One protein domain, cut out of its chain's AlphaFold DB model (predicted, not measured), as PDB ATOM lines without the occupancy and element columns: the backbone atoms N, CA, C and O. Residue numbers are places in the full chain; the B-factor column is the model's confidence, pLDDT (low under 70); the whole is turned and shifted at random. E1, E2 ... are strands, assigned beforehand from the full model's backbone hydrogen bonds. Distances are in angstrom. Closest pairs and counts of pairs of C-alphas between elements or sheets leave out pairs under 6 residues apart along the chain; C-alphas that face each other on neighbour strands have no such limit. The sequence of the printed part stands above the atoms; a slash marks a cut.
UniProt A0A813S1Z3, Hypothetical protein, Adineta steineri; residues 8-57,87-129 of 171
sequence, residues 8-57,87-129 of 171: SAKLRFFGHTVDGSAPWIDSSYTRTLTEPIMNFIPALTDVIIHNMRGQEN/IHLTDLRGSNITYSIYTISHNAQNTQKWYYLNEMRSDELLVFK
ATOM      1  N   SER A   8      98.436 259.691 275.818       92.81
ATOM      2  CA  SER A   8      97.233 259.383 275.050       92.81
ATOM      3  C   SER A   8      97.654 258.771 273.718       92.81
ATOM      4  O   SER A   8      98.330 259.436 272.936       92.81
ATOM      5  N   ALA A   9      97.256 257.531 273.445       92.88
ATOM      6  CA  ALA A   9      97.551 256.863 272.178       92.88
ATOM      7  C   ALA A   9      96.364 256.029 271.692       92.88
ATOM      8  O   ALA A   9      95.499 255.620 272.469       92.88
ATOM      9  N   LYS A  10      96.336 255.756 270.384       93.00
ATOM     10  CA  LYS A  10      95.328 254.880 269.781       93.00
ATOM     11  C   LYS A  10      95.727 253.425 269.960       93.00
ATOM     12  O   LYS A  10      96.702 252.977 269.357       93.00
ATOM     13  N   LEU A  11      94.929 252.682 270.717       92.62
ATOM     14  CA  LEU A  11      95.008 251.227 270.752       92.62
ATOM     15  C   LEU A  11      94.006 250.601 269.789       92.62
ATOM     16  O   LEU A  11      92.970 251.183 269.453       92.62
ATOM     17  N   ARG A  12      94.344 249.398 269.327       91.25
ATOM     18  CA  ARG A  12      93.520 248.597 268.427       91.25
ATOM     19  C   ARG A  12      92.764 247.545 269.231       91.25
ATOM     20  O   ARG A  12      93.353 246.560 269.661       91.25
ATOM     21  N   PHE A  13      91.459 247.731 269.360       90.94
ATOM     22  CA  PHE A  13      90.548 246.800 270.013       90.94
ATOM     23  C   PHE A  13      89.773 245.959 268.998       90.94
ATOM     24  O   PHE A  13      89.641 246.318 267.823       90.94
ATOM     25  N   PHE A  14      89.213 244.843 269.462       91.38
ATOM     26  CA  PHE A  14      88.178 244.136 268.719       91.38
ATOM     27  C   PHE A  14      86.932 245.027 268.589       91.38
ATOM     28  O   PHE A  14      86.419 245.526 269.595       91.38
ATOM     29  N   GLY A  15      86.461 245.231 267.354       91.38
ATOM     30  CA  GLY A  15      85.227 245.960 267.064       91.38
ATOM     31  C   GLY A  15      84.050 245.011 266.853       91.38
ATOM     32  O   GLY A  15      83.259 244.790 267.762       91.38
ATOM     33  N   HIS A  16      83.908 244.485 265.638       91.12
ATOM     34  CA  HIS A  16      82.849 243.532 265.285       91.12
ATOM     35  C   HIS A  16      83.230 242.710 264.050       91.12
ATOM     36  O   HIS A  16      84.002 243.177 263.208       91.12
ATOM     37  N   THR A  17      82.681 241.498 263.924       93.81
ATOM     38  CA  THR A  17      82.850 240.674 262.719       93.81
ATOM     39  C   THR A  17      81.984 241.191 261.573       93.81
ATOM     40  O   THR A  17      80.890 241.713 261.786       93.81
ATOM     41  N   VAL A  18      82.484 241.075 260.343       92.75
ATOM     42  CA  VAL A  18      81.801 241.565 259.131       92.75
ATOM     43  C   VAL A  18      80.669 240.645 258.678       92.75
ATOM     44  O   VAL A  18      79.808 241.056 257.905       92.75
ATOM     45  N   ASP A  19      80.680 239.398 259.146       90.62
ATOM     46  CA  ASP A  19      79.805 238.311 258.703       90.62
ATOM     47  C   ASP A  19      79.010 237.658 259.851       90.62
ATOM     48  O   ASP A  19      78.265 236.708 259.620       90.62
ATOM     49  N   GLY A  20      79.160 238.150 261.087       88.06
ATOM     50  CA  GLY A  20      78.514 237.595 262.281       88.06
ATOM     51  C   GLY A  20      79.060 236.237 262.739       88.06
ATOM     52  O   GLY A  20      78.567 235.692 263.726       88.06
ATOM     53  N   SER A  21      80.067 235.683 262.058       91.00
ATOM     54  CA  SER A  21      80.755 234.465 262.492       91.00
ATOM     55  C   SER A  21      81.738 234.758 263.633       91.00
ATOM     56  O   SER A  21      81.932 235.913 264.018       91.00
ATOM     57  N   ALA A  22      82.347 233.710 264.199       88.38
ATOM     58  CA  ALA A  22      83.401 233.858 265.202       88.38
ATOM     59  C   ALA A  22      84.632 234.580 264.612       88.38
ATOM     60  O   ALA A  22      84.950 234.384 263.432       88.38
ATOM     61  N   PRO A  23      85.334 235.413 265.400       92.88
ATOM     62  CA  PRO A  23      86.475 236.167 264.905       92.88
ATOM     63  C   PRO A  23      87.660 235.261 264.558       92.88
ATOM     64  O   PRO A  23      87.985 234.315 265.278       92.88
ATOM     65  N   TRP A  24      88.343 235.579 263.461       91.00
ATOM     66  CA  TRP A  24      89.571 234.916 263.042       91.00
ATOM     67  C   TRP A  24      90.568 235.895 262.416       91.00
ATOM     68  O   TRP A  24      90.194 236.921 261.842       91.00
ATOM     69  N   ILE A  25      91.850 235.542 262.516       90.00
ATOM     70  CA  ILE A  25      92.983 236.180 261.840       90.00
ATOM     71  C   ILE A  25      93.755 235.098 261.076       90.00
ATOM     72  O   ILE A  25      94.112 234.066 261.641       90.00
ATOM     73  N   ASP A  26      94.036 235.335 259.798       87.06
ATOM     74  CA  ASP A  26      94.877 234.500 258.947       87.06
ATOM     75  C   ASP A  26      96.312 235.045 258.905       87.06
ATOM     76  O   ASP A  26      96.623 236.057 258.266       87.06
ATOM     77  N   SER A  27      97.192 234.329 259.598       83.44
ATOM     78  CA  SER A  27      98.630 234.594 259.679       83.44
ATOM     79  C   SER A  27      99.460 233.688 258.765       83.44
ATOM     80  O   SER A  27     100.688 233.688 258.845       83.44
ATOM     81  N   SER A  28      98.817 232.889 257.910       80.88
ATOM     82  CA  SER A  28      99.496 231.935 257.043       80.88
ATOM     83  C   SER A  28     100.357 232.639 255.987       80.88
ATOM     84  O   SER A  28      99.935 233.582 255.315       80.88
ATOM     85  N   TYR A  29     101.586 232.152 255.796       76.31
ATOM     86  CA  TYR A  29     102.489 232.660 254.749       76.31
ATOM     87  C   TYR A  29     102.067 232.219 253.341       76.31
ATOM     88  O   TYR A  29     102.582 232.714 252.344       76.31
ATOM     89  N   THR A  30     101.150 231.259 253.268       76.81
ATOM     90  CA  THR A  30     100.590 230.688 252.041       76.81
ATOM     91  C   THR A  30      99.390 231.471 251.510       76.81
ATOM     92  O   THR A  30      98.927 231.177 250.411       76.81
ATOM     93  N   ARG A  31      98.883 232.446 252.278       79.75
ATOM     94  CA  ARG A  31      97.754 233.294 251.898       79.75
ATOM     95  C   ARG A  31      98.073 234.116 250.650       79.75
ATOM     96  O   ARG A  31      99.181 234.639 250.494       79.75
ATOM     97  N   THR A  32      97.082 234.310 249.787       79.31
ATOM     98  CA  THR A  32      97.203 235.278 248.690       79.31
ATOM     99  C   THR A  32      97.102 236.717 249.213       79.31
ATOM    100  O   THR A  32      96.465 236.998 250.229       79.31
ATOM    101  N   LEU A  33      97.704 237.680 248.506       78.19
ATOM    102  CA  LEU A  33      97.612 239.102 248.883       78.19
ATOM    103  C   LEU A  33      96.184 239.672 248.779       78.19
ATOM    104  O   LEU A  33      95.923 240.750 249.303       78.19
ATOM    105  N   THR A  34      95.279 238.971 248.094       83.00
ATOM    106  CA  THR A  34      93.893 239.397 247.856       83.00
ATOM    107  C   THR A  34      92.904 238.871 248.892       83.00
ATOM    108  O   THR A  34      91.786 239.378 248.964       83.00
ATOM    109  N   GLU A  35      93.276 237.860 249.677       84.56
ATOM    110  CA  GLU A  35      92.412 237.312 250.723       84.56
ATOM    111  C   GLU A  35      92.409 238.203 251.976       84.56
ATOM    112  O   GLU A  35      93.453 238.749 252.357       84.56
ATOM    113  N   PRO A  36      91.248 238.352 252.644       85.44
ATOM    114  CA  PRO A  36      91.166 239.095 253.892       85.44
ATOM    115  C   PRO A  36      92.016 238.433 254.982       85.44
ATOM    116  O   PRO A  36      91.964 237.227 255.193       85.44
ATOM    117  N   ILE A  37      92.777 239.255 255.707       90.31
ATOM    118  CA  ILE A  37      93.646 238.819 256.815       90.31
ATOM    119  C   ILE A  37      92.828 238.528 258.077       90.31
ATOM    120  O   ILE A  37      93.288 237.835 258.970       90.31
ATOM    121  N   MET A  38      91.623 239.073 258.183       91.94
ATOM    122  CA  MET A  38      90.733 238.903 259.326       91.94
ATOM    123  C   MET A  38      89.289 239.129 258.888       91.94
ATOM    124  O   MET A  38      89.052 239.845 257.913       91.94
ATOM    125  N   ASN A  39      88.326 238.570 259.621       94.56
ATOM    126  CA  ASN A  39      86.893 238.816 259.398       94.56
ATOM    127  C   ASN A  39      86.283 239.846 260.353       94.56
ATOM    128  O   ASN A  39      85.061 239.920 260.458       94.56
ATOM    129  N   PHE A  40      87.083 240.627 261.071       93.25
ATOM    130  CA  PHE A  40      86.566 241.675 261.944       93.25
ATOM    131  C   PHE A  40      87.171 243.031 261.630       93.25
ATOM    132  O   PHE A  40      88.298 243.143 261.154       93.25
ATOM    133  N   ILE A  41      86.391 244.071 261.910       92.44
ATOM    134  CA  ILE A  41      86.809 245.463 261.816       92.44
ATOM    135  C   ILE A  41      87.346 245.866 263.191       92.44
ATOM    136  O   ILE A  41      86.590 245.840 264.167       92.44
ATOM    137  N   PRO A  42      88.636 246.228 263.308       91.81
ATOM    138  CA  PRO A  42      89.186 246.697 264.571       91.81
ATOM    139  C   PRO A  42      88.639 248.079 264.938       91.81
ATOM    140  O   PRO A  42      88.530 248.958 264.082       91.81
ATOM    141  N   ALA A  43      88.351 248.288 266.218       92.56
ATOM    142  CA  ALA A  43      87.992 249.589 266.764       92.56
ATOM    143  C   ALA A  43      89.260 250.295 267.265       92.56
ATOM    144  O   ALA A  43      89.953 249.784 268.141       92.56
ATOM    145  N   LEU A  44      89.591 251.453 266.689       92.62
ATOM    146  CA  LEU A  44      90.673 252.294 267.203       92.62
ATOM    147  C   LEU A  44      90.115 253.218 268.282       92.62
ATOM    148  O   LEU A  44      89.189 253.984 268.015       92.62
ATOM    149  N   THR A  45      90.698 253.166 269.473       92.38
ATOM    150  CA  THR A  45      90.239 253.952 270.620       92.38
ATOM    151  C   THR A  45      91.419 254.674 271.247       92.38
ATOM    152  O   THR A  45      92.455 254.061 271.506       92.38
ATOM    153  N   ASP A  46      91.268 255.981 271.457       92.88
ATOM    154  CA  ASP A  46      92.214 256.764 272.248       92.88
ATOM    155  C   ASP A  46      92.071 256.368 273.716       92.88
ATOM    156  O   ASP A  46      90.988 256.473 274.292       92.88
ATOM    157  N   VAL A  47      93.165 255.907 274.309       92.62
ATOM    158  CA  VAL A  47      93.233 255.560 275.727       92.62
ATOM    159  C   VAL A  47      94.428 256.248 276.366       92.62
ATOM    160  O   VAL A  47      95.420 256.552 275.698       92.62
ATOM    161  N   ILE A  48      94.332 256.474 277.672       92.94
ATOM    162  CA  ILE A  48      95.482 256.870 278.477       92.94
ATOM    163  C   ILE A  48      96.285 255.612 278.802       92.94
ATOM    164  O   ILE A  48      95.758 254.658 279.372       92.94
ATOM    165  N   ILE A  49      97.556 255.627 278.423       93.75
ATOM    166  CA  ILE A  49      98.544 254.610 278.757       93.75
ATOM    167  C   ILE A  49      99.436 255.197 279.847       93.75
ATOM    168  O   ILE A  49     100.150 256.180 279.629       93.75
ATOM    169  N   HIS A  50      99.362 254.609 281.034       93.44
ATOM    170  CA  HIS A  50     100.050 255.087 282.219       93.44
ATOM    171  C   HIS A  50     101.530 254.708 282.190       93.44
ATOM    172  O   HIS A  50     101.888 253.559 281.919       93.44
ATOM    173  N   ASN A  51     102.402 255.667 282.489       93.06
ATOM    174  CA  ASN A  51     103.827 255.382 282.620       93.06
ATOM    175  C   ASN A  51     104.104 254.709 283.967       93.06
ATOM    176  O   ASN A  51     103.961 255.340 285.012       93.06
ATOM    177  N   MET A  52     104.581 253.464 283.945       92.69
ATOM    178  CA  MET A  52     104.895 252.718 285.171       92.69
ATOM    179  C   MET A  52     106.335 252.891 285.670       92.69
ATOM    180  O   MET A  52     106.749 252.247 286.634       92.69
ATOM    181  N   ARG A  53     107.131 253.758 285.034       91.75
ATOM    182  CA  ARG A  53     108.504 254.055 285.466       91.75
ATOM    183  C   ARG A  53     108.524 254.583 286.905       91.75
ATOM    184  O   ARG A  53     107.873 255.576 287.221       91.75
ATOM    185  N   GLY A  54     109.333 253.960 287.761       89.44
ATOM    186  CA  GLY A  54     109.405 254.258 289.195       89.44
ATOM    187  C   GLY A  54     108.308 253.594 290.036       89.44
ATOM    188  O   GLY A  54     108.285 253.786 291.252       89.44
ATOM    189  N   GLN A  55     107.410 252.836 289.407       90.81
ATOM    190  CA  GLN A  55     106.357 252.037 290.036       90.81
ATOM    191  C   GLN A  55     106.497 250.551 289.678       90.81
ATOM    192  O   GLN A  55     105.580 249.779 289.897       90.81
ATOM    193  N   GLU A  56     107.642 250.119 289.145       89.50
ATOM    194  CA  GLU A  56     107.848 248.755 288.642       89.50
ATOM    195  C   GLU A  56     107.495 247.684 289.684       89.50
ATOM    196  O   GLU A  56     106.864 246.688 289.358       89.50
ATOM    197  N   ASN A  57     107.828 247.942 290.952       87.25
ATOM    198  CA  ASN A  57     107.609 247.018 292.067       87.25
ATOM    199  C   ASN A  57     106.156 246.991 292.584       87.25
ATOM    200  O   ASN A  57     105.904 246.385 293.623       87.25
ATOM    201  N   ILE A  87      86.996 239.693 277.022       64.50
ATOM    202  CA  ILE A  87      87.861 238.755 276.304       64.50
ATOM    203  C   ILE A  87      87.084 238.040 275.209       64.50
ATOM    204  O   ILE A  87      86.077 237.390 275.483       64.50
ATOM    205  N   HIS A  88      87.615 238.066 273.992       71.12
ATOM    206  CA  HIS A  88      87.098 237.290 272.869       71.12
ATOM    207  C   HIS A  88      88.121 236.246 272.453       71.12
ATOM    208  O   HIS A  88      89.261 236.586 272.133       71.12
ATOM    209  N   LEU A  89      87.710 234.980 272.437       76.81
ATOM    210  CA  LEU A  89      88.504 233.910 271.846       76.81
ATOM    211  C   LEU A  89      88.486 234.072 270.319       76.81
ATOM    212  O   LEU A  89      87.416 234.090 269.712       76.81
ATOM    213  N   THR A  90      89.664 234.189 269.719       76.31
ATOM    214  CA  THR A  90      89.868 234.441 268.290       76.31
ATOM    215  C   THR A  90      90.780 233.376 267.707       76.31
ATOM    216  O   THR A  90      91.853 233.107 268.246       76.31
ATOM    217  N   ASP A  91      90.391 232.791 266.578       84.19
ATOM    218  CA  ASP A  91      91.233 231.815 265.889       84.19
ATOM    219  C   ASP A  91      92.383 232.518 265.157       84.19
ATOM    220  O   ASP A  91      92.162 233.307 264.236       84.19
ATOM    221  N   LEU A  92      93.622 232.190 265.518       79.81
ATOM    222  CA  LEU A  92      94.820 232.513 264.754       79.81
ATOM    223  C   LEU A  92      95.149 231.335 263.835       79.81
ATOM    224  O   LEU A  92      95.748 230.338 264.243       79.81
ATOM    225  N   ARG A  93      94.742 231.453 262.574       84.06
ATOM    226  CA  ARG A  93      94.939 230.428 261.550       84.06
ATOM    227  C   ARG A  93      96.343 230.576 260.972       84.06
ATOM    228  O   ARG A  93      96.662 231.580 260.333       84.06
ATOM    229  N   GLY A  94      97.209 229.614 261.262       75.75
ATOM    230  CA  GLY A  94      98.512 229.463 260.623       75.75
ATOM    231  C   GLY A  94      98.435 228.503 259.435       75.75
ATOM    232  O   GLY A  94      97.430 227.829 259.233       75.75
ATOM    233  N   SER A  95      99.522 228.390 258.663       76.38
ATOM    234  CA  SER A  95      99.554 227.531 257.463       76.38
ATOM    235  C   SER A  95      99.263 226.050 257.745       76.38
ATOM    236  O   SER A  95      98.700 225.378 256.890       76.38
ATOM    237  N   ASN A  96      99.639 225.543 258.924       79.06
ATOM    238  CA  ASN A  96      99.511 224.122 259.278       79.06
ATOM    239  C   ASN A  96      98.758 223.873 260.596       79.06
ATOM    240  O   ASN A  96      98.414 222.732 260.892       79.06
ATOM    241  N   ILE A  97      98.560 224.908 261.418       75.38
ATOM    242  CA  ILE A  97      97.981 224.814 262.764       75.38
ATOM    243  C   ILE A  97      97.125 226.058 262.998       75.38
ATOM    244  O   ILE A  97      97.558 227.167 262.681       75.38
ATOM    245  N   THR A  98      95.944 225.874 263.585       75.56
ATOM    246  CA  THR A  98      95.131 226.960 264.140       75.56
ATOM    247  C   THR A  98      95.337 227.010 265.649       75.56
ATOM    248  O   THR A  98      95.178 225.994 266.325       75.56
ATOM    249  N   TYR A  99      95.687 228.183 266.165       74.50
ATOM    250  CA  TYR A  99      95.725 228.478 267.597       74.50
ATOM    251  C   TYR A  99      94.499 229.302 267.974       74.50
ATOM    252  O   TYR A  99      93.922 229.969 267.119       74.50
ATOM    253  N   SER A 100      94.147 229.329 269.253       74.38
ATOM    254  CA  SER A 100      93.216 230.329 269.771       74.38
ATOM    255  C   SER A 100      94.002 231.383 270.546       74.38
ATOM    256  O   SER A 100      94.832 231.053 271.392       74.38
ATOM    257  N   ILE A 101      93.761 232.649 270.227       73.81
ATOM    258  CA  ILE A 101      94.301 233.823 270.915       73.81
ATOM    259  C   ILE A 101      93.159 234.603 271.563       73.81
ATOM    260  O   ILE A 101      91.992 234.411 271.224       73.81
ATOM    261  N   TYR A 102      93.491 235.522 272.460       75.12
ATOM    262  CA  TYR A 102      92.527 236.459 273.019       75.12
ATOM    263  C   TYR A 102      92.634 237.812 272.314       75.12
ATOM    264  O   TYR A 102      93.701 238.419 272.273       75.12
ATOM    265  N   THR A 103      91.523 238.301 271.767       74.44
ATOM    266  CA  THR A 103      91.374 239.702 271.345       74.44
ATOM    267  C   THR A 103      90.451 240.419 272.310       74.44
ATOM    268  O   THR A 103      89.492 239.829 272.799       74.44
ATOM    269  N   ILE A 104      90.720 241.691 272.577       79.25
ATOM    270  CA  ILE A 104      90.088 242.401 273.688       79.25
ATOM    271  C   ILE A 104      89.249 243.544 273.135       79.25
ATOM    272  O   ILE A 104      89.706 244.289 272.262       79.25
ATOM    273  N   SER A 105      88.006 243.661 273.601       81.00
ATOM    274  CA  SER A 105      87.182 244.845 273.336       81.00
ATOM    275  C   SER A 105      87.511 245.935 274.330       81.00
ATOM    276  O   SER A 105      87.836 245.658 275.478       81.00
ATOM    277  N   HIS A 106      87.364 247.183 273.903       78.62
ATOM    278  CA  HIS A 106      87.392 248.287 274.841       78.62
ATOM    279  C   HIS A 106      86.217 248.152 275.818       78.62
ATOM    280  O   HIS A 106      85.064 248.022 275.395       78.62
ATOM    281  N   ASN A 107      86.513 248.159 277.113       77.75
ATOM    282  CA  ASN A 107      85.495 248.044 278.146       77.75
ATOM    283  C   ASN A 107      84.602 249.299 278.172       77.75
ATOM    284  O   ASN A 107      85.094 250.424 278.256       77.75
ATOM    285  N   ALA A 108      83.278 249.118 278.153       70.50
ATOM    286  CA  ALA A 108      82.318 250.226 278.092       70.50
ATOM    287  C   ALA A 108      82.308 251.124 279.349       70.50
ATOM    288  O   ALA A 108      81.833 252.258 279.289       70.50
ATOM    289  N   GLN A 109      82.812 250.629 280.480       71.56
ATOM    290  CA  GLN A 109      82.960 251.353 281.744       71.56
ATOM    291  C   GLN A 109      84.345 252.009 281.909       71.56
ATOM    292  O   GLN A 109      84.583 252.631 282.943       71.56
ATOM    293  N   ASN A 110      85.246 251.911 280.920       70.12
ATOM    294  CA  ASN A 110      86.619 252.433 280.980       70.12
ATOM    295  C   ASN A 110      87.425 251.920 282.190       70.12
ATOM    296  O   ASN A 110      88.264 252.635 282.734       70.12
ATOM    297  N   THR A 111      87.171 250.689 282.644       79.44
ATOM    298  CA  THR A 111      87.895 250.093 283.782       79.44
ATOM    299  C   THR A 111      89.226 249.459 283.384       79.44
ATOM    300  O   THR A 111      90.036 249.148 284.255       79.44
ATOM    301  N   GLN A 112      89.474 249.278 282.083       83.31
ATOM    302  CA  GLN A 112      90.752 248.796 281.563       83.31
ATOM    303  C   GLN A 112      91.843 249.836 281.792       83.31
ATOM    304  O   GLN A 112      91.721 250.983 281.359       83.31
ATOM    305  N   LYS A 113      92.931 249.414 282.431       89.31
ATOM    306  CA  LYS A 113      94.119 250.240 282.631       89.31
ATOM    307  C   LYS A 113      95.247 249.713 281.761       89.31
ATOM    308  O   LYS A 113      95.533 248.520 281.772       89.31
ATOM    309  N   TRP A 114      95.879 250.616 281.023       92.19
ATOM    310  CA  TRP A 114      96.991 250.309 280.132       92.19
ATOM    311  C   TRP A 114      98.264 250.915 280.697       92.19
ATOM    312  O   TRP A 114      98.248 252.063 281.134       92.19
ATOM    313  N   TYR A 115      99.354 250.154 280.675       93.12
ATOM    314  CA  TYR A 115     100.639 250.572 281.223       93.12
ATOM    315  C   TYR A 115     101.748 250.397 280.192       93.12
ATOM    316  O   TYR A 115     101.706 249.492 279.359       93.12
ATOM    317  N   TYR A 116     102.755 251.265 280.257       93.00
ATOM    318  CA  TYR A 116     103.990 251.118 279.494       93.00
ATOM    319  C   TYR A 116     105.198 251.500 280.346       93.00
ATOM    320  O   TYR A 116     105.110 252.349 281.237       93.00
ATOM    321  N   LEU A 117     106.345 250.890 280.050       90.56
ATOM    322  CA  LEU A 117     107.607 251.223 280.698       90.56
ATOM    323  C   LEU A 117     108.356 252.261 279.861       90.56
ATOM    324  O   LEU A 117     108.958 251.921 278.840       90.56
ATOM    325  N   ASN A 118     108.327 253.531 280.277       89.56
ATOM    326  CA  ASN A 118     109.069 254.572 279.569       89.56
ATOM    327  C   ASN A 118     110.583 254.318 279.636       89.56
ATOM    328  O   ASN A 118     111.109 253.977 280.700       89.56
ATOM    329  N   GLU A 119     111.279 254.532 278.515       86.12
ATOM    330  CA  GLU A 119     112.737 254.358 278.398       86.12
ATOM    331  C   GLU A 119     113.203 252.981 278.902       86.12
ATOM    332  O   GLU A 119     114.103 252.879 279.737       86.12
ATOM    333  N   MET A 120     112.534 251.912 278.453       85.44
ATOM    334  CA  MET A 120     112.918 250.542 278.796       85.44
ATOM    335  C   MET A 120     114.371 250.279 278.389       85.44
ATOM    336  O   MET A 120     114.773 250.531 277.251       85.44
ATOM    337  N   ARG A 121     115.160 249.792 279.343       84.62
ATOM    338  CA  ARG A 121     116.589 249.525 279.167       84.62
ATOM    339  C   ARG A 121     116.831 248.048 278.853       84.62
ATOM    340  O   ARG A 121     115.977 247.203 279.094       84.62
ATOM    341  N   SER A 122     118.013 247.725 278.331       81.44
ATOM    342  CA  SER A 122     118.380 246.348 277.969       81.44
ATOM    343  C   SER A 122     118.589 245.415 279.168       81.44
ATOM    344  O   SER A 122     118.663 244.204 278.984       81.44
ATOM    345  N   ASP A 123     118.692 245.965 280.380       80.94
ATOM    346  CA  ASP A 123     118.730 245.232 281.648       80.94
ATOM    347  C   ASP A 123     117.335 245.026 282.260       80.94
ATOM    348  O   ASP A 123     117.226 244.562 283.392       80.94
ATOM    349  N   GLU A 124     116.264 245.379 281.547       85.81
ATOM    350  CA  GLU A 124     114.886 245.237 282.011       85.81
ATOM    351  C   GLU A 124     114.143 244.200 281.176       85.81
ATOM    352  O   GLU A 124     114.263 244.152 279.953       85.81
ATOM    353  N   LEU A 125     113.341 243.383 281.850       86.31
ATOM    354  CA  LEU A 125     112.470 242.389 281.249       86.31
ATOM    355  C   LEU A 125     111.030 242.701 281.647       86.31
ATOM    356  O   LEU A 125     110.724 242.823 282.830       86.31
ATOM    357  N   LEU A 126     110.155 242.805 280.651       89.19
ATOM    358  CA  LEU A 126     108.715 242.811 280.865       89.19
ATOM    359  C   LEU A 126     108.226 241.370 280.730       89.19
ATOM    360  O   LEU A 126     108.347 240.781 279.654       89.19
ATOM    361  N   VAL A 127     107.705 240.810 281.816       89.50
ATOM    362  CA  VAL A 127     107.094 239.478 281.821       89.50
ATOM    363  C   VAL A 127     105.592 239.673 281.891       89.50
ATOM    364  O   VAL A 127     105.113 240.489 282.670       89.50
ATOM    365  N   PHE A 128     104.841 238.948 281.070       90.19
ATOM    366  CA  PHE A 128     103.387 238.972 281.117       90.19
ATOM    367  C   PHE A 128     102.809 237.594 280.808       90.19
ATOM    368  O   PHE A 128     103.362 236.820 280.023       90.19
ATOM    369  N   LYS A 129     101.682 237.280 281.440       88.62
ATOM    370  CA  LYS A 129     100.996 236.001 281.313       88.62
ATOM    371  C   LYS A 129     100.241 235.920 279.998       88.62
ATOM    372  O   LYS A 129      99.453 236.798 279.650       88.62
TER     373      LYS A 129
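This is residues 8 to 57 and 87 to 129 of the 171 residues of the protein "Hypothetical protein" of Adineta steineri (UniProt A0A813S1Z3). Picture a loose, open arch: the long, twisted ribbon of E1 and E3 makes its top, a second small sheet of E2, E4 and E5 comes off toward the end where E1 stops and E3 starts, and E6 and E7 follow at the other end. E3 bends by 59 degrees at residue 46, and its last residues pair with short E6. The printed part has 93 residues with no named helix and seven strands, E1 to E7 along the chain, and its class is all strand. Both sheets are mixed, in the orders E1, E3, E6 and E2, E4, E5. The whole is loose, with a radius of gyration of the C-alphas of 16.6 A and spans of 45 by 34 by 22 A.

Start with E3, residues 40 to 51, the inner strand of its sheet. Its pairing is staggered: residues 40 to 48 pair with E1, residues 8 to 17, and residues 49 to 51 with E6, residues 114 to 116. E1 and E3 are antiparallel at 153 degrees; look for N 13 and O 43, 2.8 A apart, within hydrogen-bond range. E3 and E6 are parallel at 60 degrees, with N 50 and O 114 at 2.8 A. Moving outward, the closest C-alphas of E1 and E5, residues 98 to 104, are those of Phe 14 and Ile 104, 5.6 A apart. E5 forms an antiparallel hairpin with E4, residues 87 to 93, at 147 degrees, with N 90 and O 101 at 2.8 A. On the other side of E4, E2, residues 24 to 26, is parallel to it at 30 degrees, with N 25 and O 91 at 2.8 A. E7, residues 124 to 128, pairs with no named strand and is apart from E6.

Find C-alpha 40 at (86.566, 241.675, 261.944); from there E3 runs 30.2 A to C-alpha 51. E1 begins at C-alpha 8, (97.233, 259.383, 275.050), and covers 26.6 A. E4 covers 18.4 A and E5 18.8 A, while E2 and E6 have three residues each. E7 runs 13.1 A to C-alpha 128 at (103.387, 238.972, 281.117).

The two C-alphas farthest apart are those of Thr 34 and Asn 57, 46.9 A. Look for the cut after residue 57: residues 58 to 86 are not printed, and C-alphas 57 and 87 are 26.6 A apart. The link from E2 to E3, residues 27 to 39, is long; that from E4 to E5 is tight. The mean pLDDT of the printed part is 85.5, and residue 87 is under 70.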